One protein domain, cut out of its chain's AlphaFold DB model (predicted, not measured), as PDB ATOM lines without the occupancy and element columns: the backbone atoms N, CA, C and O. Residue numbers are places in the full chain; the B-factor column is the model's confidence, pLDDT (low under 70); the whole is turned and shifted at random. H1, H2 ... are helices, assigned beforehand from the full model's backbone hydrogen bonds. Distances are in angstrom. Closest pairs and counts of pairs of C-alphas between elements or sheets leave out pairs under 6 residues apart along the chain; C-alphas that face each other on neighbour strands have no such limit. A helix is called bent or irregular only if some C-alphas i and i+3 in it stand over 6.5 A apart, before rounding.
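AT A GLANCE: This is residues 2 to 99 of the 142 residues of an uncharacterized protein of Hordeum vulgare subsp. vulgare (UniProt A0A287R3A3). A long helix, H4, forms a loose three-helix bundle with the shorter hairpin H2 and H3, in which H3 packs on both H2 and H4; H5 sticks out past the end of H4 as an arm that adds to the length. The small helix H1 sits off the bundle, on the side of H2 and H3 away from H4. The printed part has 98 residues with five named helices, in the order H1 to H5, and no named strand; its class is all helix. The whole is loose, with a radius of gyration of the C-alphas of 17.8 A, and flat, spanning 60 by 34 by 16 A.

IN THESE COORDINATES: Find C-alpha 56 at (35.962, 0.913, 17.501); from there H4, residues 56 to 82, runs 39.8 A to C-alpha 82 at (22.788, -36.584, 14.726). Near residue 63 you meet a kink of 25 degrees, and H4 is irregular, with C-alphas 57 and 60 standing 8.1 A apart. Before it in the chain come H3, residues 35 to 47, 18.7 A long, and H2, residues 19 to 31, 18.4 A long. H1 covers residues 2 to 8, 10.1 A, beginning at C-alpha 2 at (23.190, -17.502, -3.378). H5, residues 85 to 98, runs 19.7 A and ends at C-alpha 98 at (16.857, -53.884, 22.901).

HOW THE PARTS SIT: H2, H3 and H4 make an up-and-down bundle, each helix running against the one before it. Look at Ser 39 and Gln 73, whose C-alphas, 4.8 A apart, are the closest of H3 and H4; the two touch as a helical hairpin at a shallow tilt of 23 degrees, opposite ways. H2 and H3 touch as a second helical hairpin at 16 degrees, a shallow tilt, opposite ways, closest at the C-alphas of Ala 26 and Ala 38, 4.4 A. H2 and H4 are close but not clearly touching, at Leu 30 and Ala 76, whose C-alphas are 6.9 A apart; they run the same way at a shallow tilt of 34 degrees, only just short of steep. H1 touches no helix; it is close but not clearly touching to H2, with the C-alphas of Leu 2 and Trp 22, the closest, 7.8 A apart, and it is apart from H3, H4 and H5. H5 also touches no helix: the closest C-alphas of H4 and H5, Ala 81 and Thr 87, are 7.3 A apart, and the lines stand at a steep tilt of 51 degrees. In H1, H2, H3 and H5 every O i to N i+4 pair is within hydrogen-bond range; in H4, 21 of 23 are.

THE WHOLE: The two farthest C-alphas, those of Ala 56 and Gly 99, are 60.9 A apart. The printed part has no cut, and no link is long. Residues 55 to 61 and 84 to 99 stand free. Mean pLDDT of the printed part is 82.5; look for values under 70 at residue 6, residues 8 to 11, 13 to 15 and 50 to 62, and residue 99.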
ATOM      1  N   LEU A   2      22.088 -18.306  -3.946       78.44
ATOM      2  CA  LEU A   2      23.190 -17.502  -3.378       78.44
ATOM      3  C   LEU A   2      24.603 -17.977  -3.770       78.44
ATOM      4  O   LEU A   2      25.387 -17.189  -4.279       78.44
ATOM      5  N   VAL A   3      24.888 -19.282  -3.659       73.81
ATOM      6  CA  VAL A   3      26.192 -19.869  -4.047       73.81
ATOM      7  C   VAL A   3      26.533 -19.634  -5.527       73.81
ATOM      8  O   VAL A   3      27.686 -19.416  -5.878       73.81
ATOM      9  N   LEU A   4      25.535 -19.679  -6.417       71.69
ATOM     10  CA  LEU A   4      25.746 -19.441  -7.851       71.69
ATOM     11  C   LEU A   4      25.945 -17.956  -8.155       71.69
ATOM     12  O   LEU A   4      26.674 -17.624  -9.085       71.69
ATOM     13  N   ARG A   5      25.295 -17.084  -7.377       75.94
ATOM     14  CA  ARG A   5      25.444 -15.631  -7.462       75.94
ATOM     15  C   ARG A   5      26.873 -15.227  -7.106       75.94
ATOM     16  O   ARG A   5      27.539 -14.576  -7.898       75.94
ATOM     17  N   GLU A   6      27.363 -15.756  -5.988       69.50
ATOM     18  CA  GLU A   6      28.733 -15.574  -5.507       69.50
ATOM     19  C   GLU A   6      29.781 -16.085  -6.510       69.50
ATOM     20  O   GLU A   6      30.748 -15.385  -6.798       69.50
ATOM     21  N   ALA A   7      29.571 -17.275  -7.084       72.88
ATOM     22  CA  ALA A   7      30.533 -17.899  -7.993       72.88
ATOM     23  C   ALA A   7      30.611 -17.251  -9.385       72.88
ATOM     24  O   ALA A   7      31.634 -17.373 -10.053       72.88
ATOM     25  N   LYS A   8      29.526 -16.630  -9.864       68.38
ATOM     26  CA  LYS A   8      29.469 -16.056 -11.220       68.38
ATOM     27  C   LYS A   8      29.669 -14.547 -11.266       68.38
ATOM     28  O   LYS A   8      29.997 -14.033 -12.329       68.38
ATOM     29  N   TYR A   9      29.454 -13.857 -10.153       66.81
ATOM     30  CA  TYR A   9      29.366 -12.401 -10.128       66.81
ATOM     31  C   TYR A   9      30.101 -11.816  -8.923       66.81
ATOM     32  O   TYR A   9      29.589 -10.935  -8.239       66.81
ATOM     33  N   SER A  10      31.304 -12.323  -8.648       63.22
ATOM     34  CA  SER A  10      32.110 -11.884  -7.504       63.22
ATOM     35  C   SER A  10      32.446 -10.383  -7.554       63.22
ATOM     36  O   SER A  10      32.533  -9.761  -6.498       63.22
ATOM     37  N   ASP A  11      32.547  -9.809  -8.760       66.38
ATOM     38  CA  ASP A  11      32.907  -8.401  -8.997       66.38
ATOM     39  C   ASP A  11      31.707  -7.485  -9.306       66.38
ATOM     40  O   ASP A  11      31.861  -6.266  -9.386       66.38
ATOM     41  N   ASP A  12      30.503  -8.041  -9.484       72.50
ATOM     42  CA  ASP A  12      29.306  -7.241  -9.756       72.50
ATOM     43  C   ASP A  12      28.613  -6.872  -8.439       72.50
ATOM     44  O   ASP A  12      27.985  -7.703  -7.776       72.50
ATOM     45  N   LEU A  13      28.707  -5.593  -8.071       66.00
ATOM     46  CA  LEU A  13      28.110  -5.021  -6.860       66.00
ATOM     47  C   LEU A  13      26.599  -5.279  -6.741       66.00
ATOM     48  O   LEU A  13      26.088  -5.325  -5.624       66.00
ATOM     49  N   GLN A  14      25.872  -5.471  -7.851       67.19
ATOM     50  CA  GLN A  14      24.431  -5.766  -7.818       67.19
ATOM     51  C   GLN A  14      24.108  -7.243  -7.546       67.19
ATOM     52  O   GLN A  14      22.973  -7.591  -7.206       67.19
ATOM     53  N   LEU A  15      25.090  -8.127  -7.715       66.88
ATOM     54  CA  LEU A  15      24.968  -9.567  -7.498       66.88
ATOM     55  C   LEU A  15      25.818 -10.056  -6.318       66.88
ATOM     56  O   LEU A  15      25.793 -11.250  -6.007       66.88
ATOM     57  N   HIS A  16      26.499  -9.142  -5.625       71.75
ATOM     58  CA  HIS A  16      27.169  -9.422  -4.365       71.75
ATOM     59  C   HIS A  16      26.156  -9.896  -3.317       71.75
ATOM     60  O   HIS A  16      25.076  -9.324  -3.177       71.75
ATOM     61  N   VAL A  17      26.499 -10.970  -2.605       76.31
ATOM     62  CA  VAL A  17      25.642 -11.530  -1.555       76.31
ATOM     63  C   VAL A  17      26.144 -11.035  -0.211       76.31
ATOM     64  O   VAL A  17      27.238 -11.405   0.215       76.31
ATOM     65  N   PHE A  18      25.340 -10.224   0.467       80.69
ATOM     66  CA  PHE A  18      25.709  -9.658   1.761       80.69
ATOM     67  C   PHE A  18      25.591 -10.688   2.891       80.69
ATOM     68  O   PHE A  18      24.861 -11.680   2.802       80.69
ATOM     69  N   HIS A  19      26.304 -10.455   3.998       85.75
ATOM     70  CA  HIS A  19      26.278 -11.373   5.138       85.75
ATOM     71  C   HIS A  19      24.876 -11.526   5.755       85.75
ATOM     72  O   HIS A  19      24.537 -12.607   6.232       85.75
ATOM     73  N   GLU A  20      24.037 -10.489   5.704       86.19
ATOM     74  CA  GLU A  20      22.648 -10.519   6.170       86.19
ATOM     75  C   GLU A  20      21.774 -11.473   5.346       86.19
ATOM     76  O   GLU A  20      20.942 -12.191   5.908       86.19
ATOM     77  N   GLU A  21      21.983 -11.533   4.029       88.81
ATOM     78  CA  GLU A  21      21.277 -12.470   3.148       88.81
ATOM     79  C   GLU A  21      21.680 -13.913   3.470       88.81
ATOM     80  O   GLU A  21      20.825 -14.798   3.562       88.81
ATOM     81  N   TRP A  22      22.973 -14.147   3.716       91.38
ATOM     82  CA  TRP A  22      23.463 -15.449   4.167       91.38
ATOM     83  C   TRP A  22      22.899 -15.849   5.528       91.38
ATOM     84  O   TRP A  22      22.555 -17.016   5.706       91.38
ATOM     85  N   LEU A  23      22.787 -14.910   6.472       91.88
ATOM     86  CA  LEU A  23      22.210 -15.178   7.790       91.88
ATOM     87  C   LEU A  23      20.732 -15.524   7.703       91.88
ATOM     88  O   LEU A  23      20.318 -16.521   8.286       91.88
ATOM     89  N   THR A  24      19.958 -14.751   6.944       93.19
ATOM     90  CA  THR A  24      18.526 -15.013   6.746       93.19
ATOM     91  C   THR A  24      18.325 -16.404   6.147       93.19
ATOM     92  O   THR A  24      17.637 -17.242   6.722       93.19
ATOM     93  N   PHE A  25      19.049 -16.712   5.066       93.94
ATOM     94  CA  PHE A  25      19.002 -18.030   4.437       93.94
ATOM     95  C   PHE A  25      19.463 -19.165   5.370       93.94
ATOM     96  O   PHE A  25      18.927 -20.275   5.310       93.94
ATOM     97  N   ALA A  26      20.457 -18.916   6.226       94.44
ATOM     98  CA  ALA A  26      20.938 -19.894   7.195       94.44
ATOM     99  C   ALA A  26      19.898 -20.194   8.282       94.44
ATOM    100  O   ALA A  26      19.702 -21.366   8.606       94.44
ATOM    101  N   HIS A  27      19.227 -19.165   8.804       94.75
ATOM    102  CA  HIS A  27      18.143 -19.307   9.775       94.75
ATOM    103  C   HIS A  27      16.961 -20.068   9.179       94.75
ATOM    104  O   HIS A  27      16.584 -21.103   9.723       94.75
ATOM    105  N   ASP A  28      16.486 -19.669   7.999       95.50
ATOM    106  CA  ASP A  28      15.404 -20.379   7.311       95.50
ATOM    107  C   ASP A  28      15.772 -21.849   7.068       95.50
ATOM    108  O   ASP A  28      14.976 -22.759   7.296       95.50
ATOM    109  N   SER A  29      17.006 -22.121   6.635       94.31
ATOM    110  CA  SER A  29      17.477 -23.494   6.422       94.31
ATOM    111  C   SER A  29      17.531 -24.301   7.723       94.31
ATOM    112  O   SER A  29      17.260 -25.501   7.706       94.31
ATOM    113  N   LEU A  30      17.900 -23.667   8.839       94.75
ATOM    114  CA  LEU A  30      17.971 -24.300  10.155       94.75
ATOM    115  C   LEU A  30      16.572 -24.679  10.651       94.75
ATOM    116  O   LEU A  30      16.366 -25.829  11.045       94.75
ATOM    117  N   ASP A  31      15.624 -23.749  10.557       94.88
ATOM    118  CA  ASP A  31      14.241 -23.920  11.011       94.88
ATOM    119  C   ASP A  31      13.497 -24.973  10.180       94.88
ATOM    120  O   ASP A  31      12.720 -25.765  10.711       94.88
ATOM    121  N   ASN A  32      13.814 -25.068   8.886       94.56
ATOM    122  CA  ASN A  32      13.278 -26.096   7.990       94.56
ATOM    123  C   ASN A  32      13.999 -27.458   8.092       94.56
ATOM    124  O   ASN A  32      13.662 -28.394   7.367       94.56
ATOM    125  N   GLY A  33      14.998 -27.603   8.968       92.75
ATOM    126  CA  GLY A  33      15.697 -28.873   9.199       92.75
ATOM    127  C   GLY A  33      16.797 -29.215   8.184       92.75
ATOM    128  O   GLY A  33      17.374 -30.304   8.233       92.75
ATOM    129  N   PHE A  34      17.149 -28.296   7.283       93.69
ATOM    130  CA  PHE A  34      18.236 -28.458   6.315       93.69
ATOM    131  C   PHE A  34      19.604 -28.142   6.942       93.69
ATOM    132  O   PHE A  34      20.323 -27.236   6.519       93.69
ATOM    133  N   TYR A  35      19.993 -28.911   7.959       94.31
ATOM    134  CA  TYR A  35      21.132 -28.603   8.833       94.31
ATOM    135  C   TYR A  35      22.493 -28.503   8.122       94.31
ATOM    136  O   TYR A  35      23.315 -27.652   8.464       94.31
ATOM    137  N   THR A  36      22.741 -29.331   7.103       93.31
ATOM    138  CA  THR A  36      23.967 -29.258   6.285       93.31
ATOM    139  C   THR A  36      24.056 -27.943   5.513       93.31
ATOM    140  O   THR A  36      25.112 -27.308   5.475       93.31
ATOM    141  N   ILE A  37      22.934 -27.525   4.922       92.94
ATOM    142  CA  ILE A  37      22.808 -26.295   4.140       92.94
ATOM    143  C   ILE A  37      22.924 -25.086   5.069       92.94
ATOM    144  O   ILE A  37      23.732 -24.200   4.796       92.94
ATOM    145  N   ALA A  38      22.218 -25.100   6.202       94.06
ATOM    146  CA  ALA A  38      22.297 -24.067   7.231       94.06
ATOM    147  C   ALA A  38      23.739 -23.865   7.721       94.06
ATOM    148  O   ALA A  38      24.243 -22.745   7.750       94.06
ATOM    149  N   SER A  39      24.454 -24.953   8.027       94.06
ATOM    150  CA  SER A  39      25.851 -24.881   8.468       94.06
ATOM    151  C   SER A  39      26.773 -24.230   7.431       94.06
ATOM    152  O   SER A  39      27.656 -23.442   7.783       94.06
ATOM    153  N   LYS A  40      26.568 -24.538   6.146       93.44
ATOM    154  CA  LYS A  40      27.336 -23.935   5.053       93.44
ATOM    155  C   LYS A  40      26.983 -22.459   4.862       93.44
ATOM    156  O   LYS A  40      27.883 -21.650   4.671       93.44
ATOM    157  N   ALA A  41      25.709 -22.101   4.978       92.50
ATOM    158  CA  ALA A  41      25.254 -20.718   4.901       92.50
ATOM    159  C   ALA A  41      25.820 -19.857   6.045       92.50
ATOM    160  O   ALA A  41      26.337 -18.777   5.780       92.50
ATOM    161  N   PHE A  42      25.850 -20.362   7.286       92.94
ATOM    162  CA  PHE A  42      26.530 -19.684   8.398       92.94
ATOM    163  C   PHE A  42      28.041 -19.541   8.166       92.94
ATOM    164  O   PHE A  42      28.625 -18.526   8.539       92.94
ATOM    165  N   ALA A  43      28.686 -20.529   7.533       91.62
ATOM    166  CA  ALA A  43      30.097 -20.424   7.157       91.62
ATOM    167  C   ALA A  43      30.325 -19.270   6.170       91.62
ATOM    168  O   ALA A  43      31.228 -18.463   6.373       91.62
ATOM    169  N   ASN A  44      29.481 -19.175   5.142       89.88
ATOM    170  CA  ASN A  44      29.555 -18.113   4.147       89.88
ATOM    171  C   ASN A  44      29.233 -16.745   4.758       89.88
ATOM    172  O   ASN A  44      29.955 -15.788   4.498       89.88
ATOM    173  N   ALA A  45      28.233 -16.655   5.642       89.81
ATOM    174  CA  ALA A  45      27.939 -15.428   6.378       89.81
ATOM    175  C   ALA A  45      29.187 -14.901   7.099       89.81
ATOM    176  O   ALA A  45      29.503 -13.726   6.971       89.81
ATOM    177  N   LEU A  46      29.930 -15.773   7.794       87.94
ATOM    178  CA  LEU A  46      31.159 -15.400   8.506       87.94
ATOM    179  C   LEU A  46      32.266 -14.874   7.582       87.94
ATOM    180  O   LEU A  46      33.033 -14.015   8.008       87.94
ATOM    181  N   VAL A  47      32.358 -15.379   6.348       85.50
ATOM    182  CA  VAL A  47      33.337 -14.913   5.347       85.50
ATOM    183  C   VAL A  47      33.003 -13.499   4.870       85.50
ATOM    184  O   VAL A  47      33.907 -12.683   4.705       85.50
ATOM    185  N   HIS A  48      31.714 -13.188   4.713       78.94
ATOM    186  CA  HIS A  48      31.228 -11.893   4.217       78.94
ATOM    187  C   HIS A  48      31.070 -10.819   5.303       78.94
ATOM    188  O   HIS A  48      30.640  -9.701   5.015       78.94
ATOM    189  N   ILE A  49      31.440 -11.107   6.558       79.00
ATOM    190  CA  ILE A  49      31.503 -10.086   7.613       79.00
ATOM    191  C   ILE A  49      32.699  -9.176   7.332       79.00
ATOM    192  O   ILE A  49      33.850  -9.488   7.639       79.00
ATOM    193  N   HIS A  50      32.416  -8.027   6.729       62.56
ATOM    194  CA  HIS A  50      33.443  -7.099   6.292       62.56
ATOM    195  C   HIS A  50      34.079  -6.322   7.472       62.56
ATOM    196  O   HIS A  50      33.357  -5.718   8.277       62.56
ATOM    197  N   PRO A  51      35.423  -6.262   7.578       55.22
ATOM    198  CA  PRO A  51      36.112  -5.586   8.679       55.22
ATOM    199  C   PRO A  51      35.994  -4.050   8.664       55.22
ATOM    200  O   PRO A  51      36.176  -3.435   9.708       55.22
ATOM    201  N   ILE A  52      35.627  -3.393   7.556       50.47
ATOM    202  CA  ILE A  52      35.461  -1.918   7.544       50.47
ATOM    203  C   ILE A  52      34.222  -1.466   8.346       50.47
ATOM    204  O   ILE A  52      34.151  -0.327   8.791       50.47
ATOM    205  N   HIS A  53      33.291  -2.370   8.683       52.34
ATOM    206  CA  HIS A  53      32.207  -2.069   9.627       52.34
ATOM    207  C   HIS A  53      32.673  -2.056  11.105       52.34
ATOM    208  O   HIS A  53      31.845  -1.976  12.017       52.34
ATOM    209  N   LEU A  54      33.974  -2.158  11.394       54.22
ATOM    210  CA  LEU A  54      34.545  -2.135  12.746       54.22
ATOM    211  C   LEU A  54      34.785  -0.697  13.235       54.22
ATOM    212  O   LEU A  54      35.915  -0.276  13.461       54.22
ATOM    213  N   ASN A  55      33.713   0.057  13.475       54.12
ATOM    214  CA  ASN A  55      33.826   1.265  14.294       54.12
ATOM    215  C   ASN A  55      34.209   0.827  15.721       54.12
ATOM    216  O   ASN A  55      33.498   0.014  16.324       54.12
ATOM    217  N   ALA A  56      35.326   1.342  16.246       56.06
ATOM    218  CA  ALA A  56      35.962   0.913  17.501       56.06
ATOM    219  C   ALA A  56      35.012   0.874  18.719       56.06
ATOM    220  O   ALA A  56      35.197   0.073  19.632       56.06
ATOM    221  N   THR A  57      33.942   1.668  18.699       57.81
ATOM    222  CA  THR A  57      32.915   1.753  19.744       57.81
ATOM    223  C   THR A  57      31.996   0.527  19.844       57.81
ATOM    224  O   THR A  57      31.399   0.310  20.891       57.81
ATOM    225  N   ASN A  58      31.902  -0.313  18.804       59.12
ATOM    226  CA  ASN A  58      30.984  -1.466  18.747       59.12
ATOM    227  C   ASN A  58      31.697  -2.830  18.689       59.12
ATOM    228  O   ASN A  58      31.068  -3.853  18.403       59.12
ATOM    229  N   ALA A  59      33.009  -2.863  18.928       62.00
ATOM    230  CA  ALA A  59      33.839  -4.049  18.715       62.00
ATOM    231  C   ALA A  59      33.432  -5.247  19.595       62.00
ATOM    232  O   ALA A  59      33.387  -6.379  19.116       62.00
ATOM    233  N   THR A  60      33.072  -5.015  20.861       64.06
ATOM    234  CA  THR A  60      32.630  -6.064  21.799       64.06
ATOM    235  C   THR A  60      31.271  -6.648  21.416       64.06
ATOM    236  O   THR A  60      31.131  -7.865  21.314       64.06
ATOM    237  N   LEU A  61      30.290  -5.794  21.108       61.28
ATOM    238  CA  LEU A  61      28.956  -6.210  20.666       61.28
ATOM    239  C   LEU A  61      29.012  -7.011  19.355       61.28
ATOM    240  O   LEU A  61      28.321  -8.017  19.206       61.28
ATOM    241  N   LYS A  62      29.858  -6.597  18.406       66.75
ATOM    242  CA  LYS A  62      30.032  -7.306  17.130       66.75
ATOM    243  C   LYS A  62      30.814  -8.615  17.284       66.75
ATOM    244  O   LYS A  62      30.476  -9.588  16.617       66.75
ATOM    245  N   LYS A  63      31.784  -8.687  18.205       74.06
ATOM    246  CA  LYS A  63      32.478  -9.939  18.561       74.06
ATOM    247  C   LYS A  63      31.513 -10.980  19.130       74.06
ATOM    248  O   LYS A  63      31.615 -12.149  18.769       74.06
ATOM    249  N   ASN A  64      30.551 -10.552  19.949       77.50
ATOM    250  CA  ASN A  64      29.504 -11.435  20.465       77.50
ATOM    251  C   ASN A  64      28.646 -11.995  19.323       77.50
ATOM    252  O   ASN A  64      28.543 -13.207  19.200       77.50
ATOM    253  N   LYS A  65      28.195 -11.147  18.388       82.38
ATOM    254  CA  LYS A  65      27.436 -11.596  17.205       82.38
ATOM    255  C   LYS A  65      28.191 -12.617  16.345       82.38
ATOM    256  O   LYS A  65      27.608 -13.598  15.899       82.38
ATOM    257  N   VAL A  66      29.493 -12.425  16.120       85.81
ATOM    258  CA  VAL A  66      30.325 -13.394  15.375       85.81
ATOM    259  C   VAL A  66      30.417 -14.733  16.113       85.81
ATOM    260  O   VAL A  66      30.376 -15.795  15.485       85.81
ATOM    261  N   ASN A  67      30.536 -14.699  17.441       88.19
ATOM    262  CA  ASN A  67      30.537 -15.908  18.262       88.19
ATOM    263  C   ASN A  67      29.175 -16.610  18.238       88.19
ATOM    264  O   ASN A  67      29.150 -17.835  18.143       88.19
ATOM    265  N   ASP A  68      28.073 -15.860  18.238       90.31
ATOM    266  CA  ASP A  68      26.718 -16.408  18.138       90.31
ATOM    267  C   ASP A  68      26.526 -17.149  16.808       90.31
ATOM    268  O   ASP A  68      26.097 -18.303  16.790       90.31
ATOM    269  N   ILE A  69      26.948 -16.542  15.691       90.94
ATOM    270  CA  ILE A  69      26.897 -17.163  14.357       90.94
ATOM    271  C   ILE A  69      27.746 -18.441  14.317       90.94
ATOM    272  O   ILE A  69      27.327 -19.460  13.767       90.94
ATOM    273  N   ARG A  70      28.930 -18.424  14.938       92.88
ATOM    274  CA  ARG A  70      29.780 -19.615  15.064       92.88
ATOM    275  C   ARG A  70      29.108 -20.699  15.909       92.88
ATOM    276  O   ARG A  70      29.161 -21.871  15.538       92.88
ATOM    277  N   GLY A  71      28.451 -20.319  17.002       93.69
ATOM    278  CA  GLY A  71      27.648 -21.210  17.835       93.69
ATOM    279  C   GLY A  71      26.547 -21.891  17.024       93.69
ATOM    280  O   GLY A  71      26.479 -23.121  16.984       93.69
ATOM    281  N   LEU A  72      25.766 -21.118  16.272       94.69
ATOM    282  CA  LEU A  72      24.721 -21.631  15.381       94.69
ATOM    283  C   LEU A  72      25.279 -22.547  14.288       94.69
ATOM    284  O   LEU A  72      24.725 -23.615  14.027       94.69
ATOM    285  N   GLN A  73      26.425 -22.197  13.701       95.44
ATOM    286  CA  GLN A  73      27.107 -23.062  12.743       95.44
ATOM    287  C   GLN A  73      27.460 -24.420  13.366       95.44
ATOM    288  O   GLN A  73      27.250 -25.459  12.733       95.44
ATOM    289  N   THR A  74      28.016 -24.428  14.583       95.94
ATOM    290  CA  THR A  74      28.363 -25.670  15.291       95.94
ATOM    291  C   THR A  74      27.128 -26.482  15.663       95.94
ATOM    292  O   THR A  74      27.129 -27.693  15.456       95.94
ATOM    293  N   LEU A  75      26.050 -25.828  16.101       95.31
ATOM    294  CA  LEU A  75      24.763 -26.467  16.367       95.31
ATOM    295  C   LEU A  75      24.218 -27.160  15.113       95.31
ATOM    296  O   LEU A  75      23.888 -28.343  15.162       95.31
ATOM    297  N   ALA A  76      24.203 -26.466  13.973       94.88
ATOM    298  CA  ALA A  76      23.766 -27.034  12.701       94.88
ATOM    299  C   ALA A  76      24.621 -28.250  12.288       94.88
ATOM    300  O   ALA A  76      24.080 -29.257  11.832       94.88
ATOM    301  N   LYS A  77      25.946 -28.221  12.508       95.19
ATOM    302  CA  LYS A  77      26.816 -29.394  12.273       95.19
ATOM    303  C   LYS A  77      26.438 -30.571  13.165       95.19
ATOM    304  O   LYS A  77      26.325 -31.690  12.669       95.19
ATOM    305  N   SER A  78      26.221 -30.325  14.453       94.94
ATOM    306  CA  SER A  78      25.831 -31.362  15.411       94.94
ATOM    307  C   SER A  78      24.484 -31.987  15.048       94.94
ATOM    308  O   SER A  78      24.377 -33.211  15.000       94.94
ATOM    309  N   LEU A  79      23.484 -31.173  14.699       93.69
ATOM    310  CA  LEU A  79      22.166 -31.649  14.259       93.69
ATOM    311  C   LEU A  79      22.253 -32.453  12.958       93.69
ATOM    312  O   LEU A  79      21.639 -33.514  12.833       93.69
ATOM    313  N   SER A  80      23.075 -31.999  12.009       93.25
ATOM    314  CA  SER A  80      23.363 -32.752  10.789       93.25
ATOM    315  C   SER A  80      23.987 -34.116  11.091       93.25
ATOM    316  O   SER A  80      23.602 -35.110  10.479       93.25
ATOM    317  N   ALA A  81      24.957 -34.183  12.005       92.56
ATOM    318  CA  ALA A  81      25.612 -35.435  12.376       92.56
ATOM    319  C   ALA A  81      24.647 -36.381  13.109       92.56
ATOM    320  O   ALA A  81      24.607 -37.581  12.823       92.56
ATOM    321  N   GLN A  82      23.815 -35.838  14.002       91.19
ATOM    322  CA  GLN A  82      22.788 -36.584  14.726       91.19
ATOM    323  C   GLN A  82      21.756 -37.205  13.779       91.19
ATOM    324  O   GLN A  82      21.364 -38.354  13.955       91.19
ATOM    325  N   ARG A  83      21.330 -36.475  12.746       86.75
ATOM    326  CA  ARG A  83      20.355 -36.962  11.758       86.75
ATOM    327  C   ARG A  83      20.986 -37.720  10.592       86.75
ATOM    328  O   ARG A  83      20.268 -38.054   9.654       86.75
ATOM    329  N   SER A  84      22.283 -38.020  10.640       90.94
ATOM    330  CA  SER A  84      22.949 -38.780   9.581       90.94
ATOM    331  C   SER A  84      22.407 -40.208   9.468       90.94
ATOM    332  O   SER A  84      21.946 -40.799  10.447       90.94
ATOM    333  N   VAL A  85      22.500 -40.784   8.267       91.44
ATOM    334  CA  VAL A  85      22.091 -42.173   8.005       91.44
ATOM    335  C   VAL A  85      22.842 -43.139   8.917       91.44
ATOM    336  O   VAL A  85      22.252 -44.096   9.409       91.44
ATOM    337  N   GLN A  86      24.120 -42.878   9.190       92.88
ATOM    338  CA  GLN A  86      24.941 -43.693  10.080       92.88
ATOM    339  C   GLN A  86      24.403 -43.667  11.514       92.88
ATOM    340  O   GLN A  86      24.185 -44.728  12.098       92.88
ATOM    341  N   THR A  87      24.128 -42.477  12.060       90.69
ATOM    342  CA  THR A  87      23.564 -42.327  13.411       90.69
ATOM    343  C   THR A  87      22.182 -42.965  13.504       90.69
ATOM    344  O   THR A  87      21.935 -43.756  14.412       90.69
ATOM    345  N   GLN A  88      21.308 -42.715  12.526       89.81
ATOM    346  CA  GLN A  88      19.972 -43.316  12.477       89.81
ATOM    347  C   GLN A  88      20.029 -44.844  12.359       89.81
ATOM    348  O   GLN A  88      19.262 -45.544  13.015       89.81
ATOM    349  N   SER A  89      20.965 -45.381  11.575       90.56
ATOM    350  CA  SER A  89      21.168 -46.827  11.443       90.56
ATOM    351  C   SER A  89      21.664 -47.439  12.749       90.56
ATOM    352  O   SER A  89      21.173 -48.487  13.162       90.56
ATOM    353  N   ALA A  90      22.601 -46.782  13.434       92.06
ATOM    354  CA  ALA A  90      23.084 -47.227  14.736       92.06
ATOM    355  C   ALA A  90      21.962 -47.213  15.787       92.06
ATOM    356  O   ALA A  90      21.811 -48.180  16.531       92.06
ATOM    357  N   GLU A  91      21.142 -46.159  15.823       89.38
ATOM    358  CA  GLU A  91      19.956 -46.102  16.682       89.38
ATOM    359  C   GLU A  91      18.955 -47.207  16.351       89.38
ATOM    360  O   GLU A  91      18.493 -47.902  17.253       89.38
ATOM    361  N   TYR A  92      18.650 -47.417  15.072       89.62
ATOM    362  CA  TYR A  92      17.754 -48.480  14.629       89.62
ATOM    363  C   TYR A  92      18.255 -49.863  15.067       89.62
ATOM    364  O   TYR A  92      17.490 -50.667  15.602       89.62
ATOM    365  N   MET A  93      19.551 -50.135  14.907       90.69
ATOM    366  CA  MET A  93      20.157 -51.395  15.340       90.69
ATOM    367  C   MET A  93      20.091 -51.569  16.862       90.69
ATOM    368  O   MET A  93      19.756 -52.661  17.319       90.69
ATOM    369  N   LYS A  94      20.318 -50.500  17.642       89.12
ATOM    370  CA  LYS A  94      20.136 -50.508  19.105       89.12
ATOM    371  C   LYS A  94      18.695 -50.825  19.500       89.12
ATOM    372  O   LYS A  94      18.474 -51.667  20.369       89.12
ATOM    373  N   ARG A  95      17.709 -50.203  18.842       86.38
ATOM    374  CA  ARG A  95      16.281 -50.483  19.082       86.38
ATOM    375  C   ARG A  95      15.975 -51.952  18.800       86.38
ATOM    376  O   ARG A  95      15.429 -52.639  19.661       86.38
ATOM    377  N   LYS A  96      16.459 -52.478  17.669       83.06
ATOM    378  CA  LYS A  96      16.300 -53.886  17.282       83.06
ATOM    379  C   LYS A  96      16.905 -54.866  18.294       83.06
ATOM    380  O   LYS A  96      16.309 -55.913  18.531       83.06
ATOM    381  N   THR A  97      18.060 -54.560  18.888       83.88
ATOM    382  CA  THR A  97      18.687 -55.437  19.894       83.88
ATOM    383  C   THR A  97      18.052 -55.307  21.274       83.88
ATOM    384  O   THR A  97      18.049 -56.271  22.028       83.88
ATOM    385  N   SER A  98      17.502 -54.137  21.606       74.81
ATOM    386  CA  SER A  98      16.857 -53.884  22.901       74.81
ATOM    387  C   SER A  98      15.460 -54.501  23.039       74.81
ATOM    388  O   SER A  98      14.917 -54.517  24.137       74.81
ATOM    389  N   GLY A  99      14.856 -54.990  21.948       62.97
ATOM    390  CA  GLY A  99      13.490 -55.532  21.957       62.97
ATOM    391  C   GLY A  99      12.400 -54.498  22.274       62.97
ATOM    392  O   GLY A  99      11.227 -54.858  22.343       62.97
TER     393      GLY A  99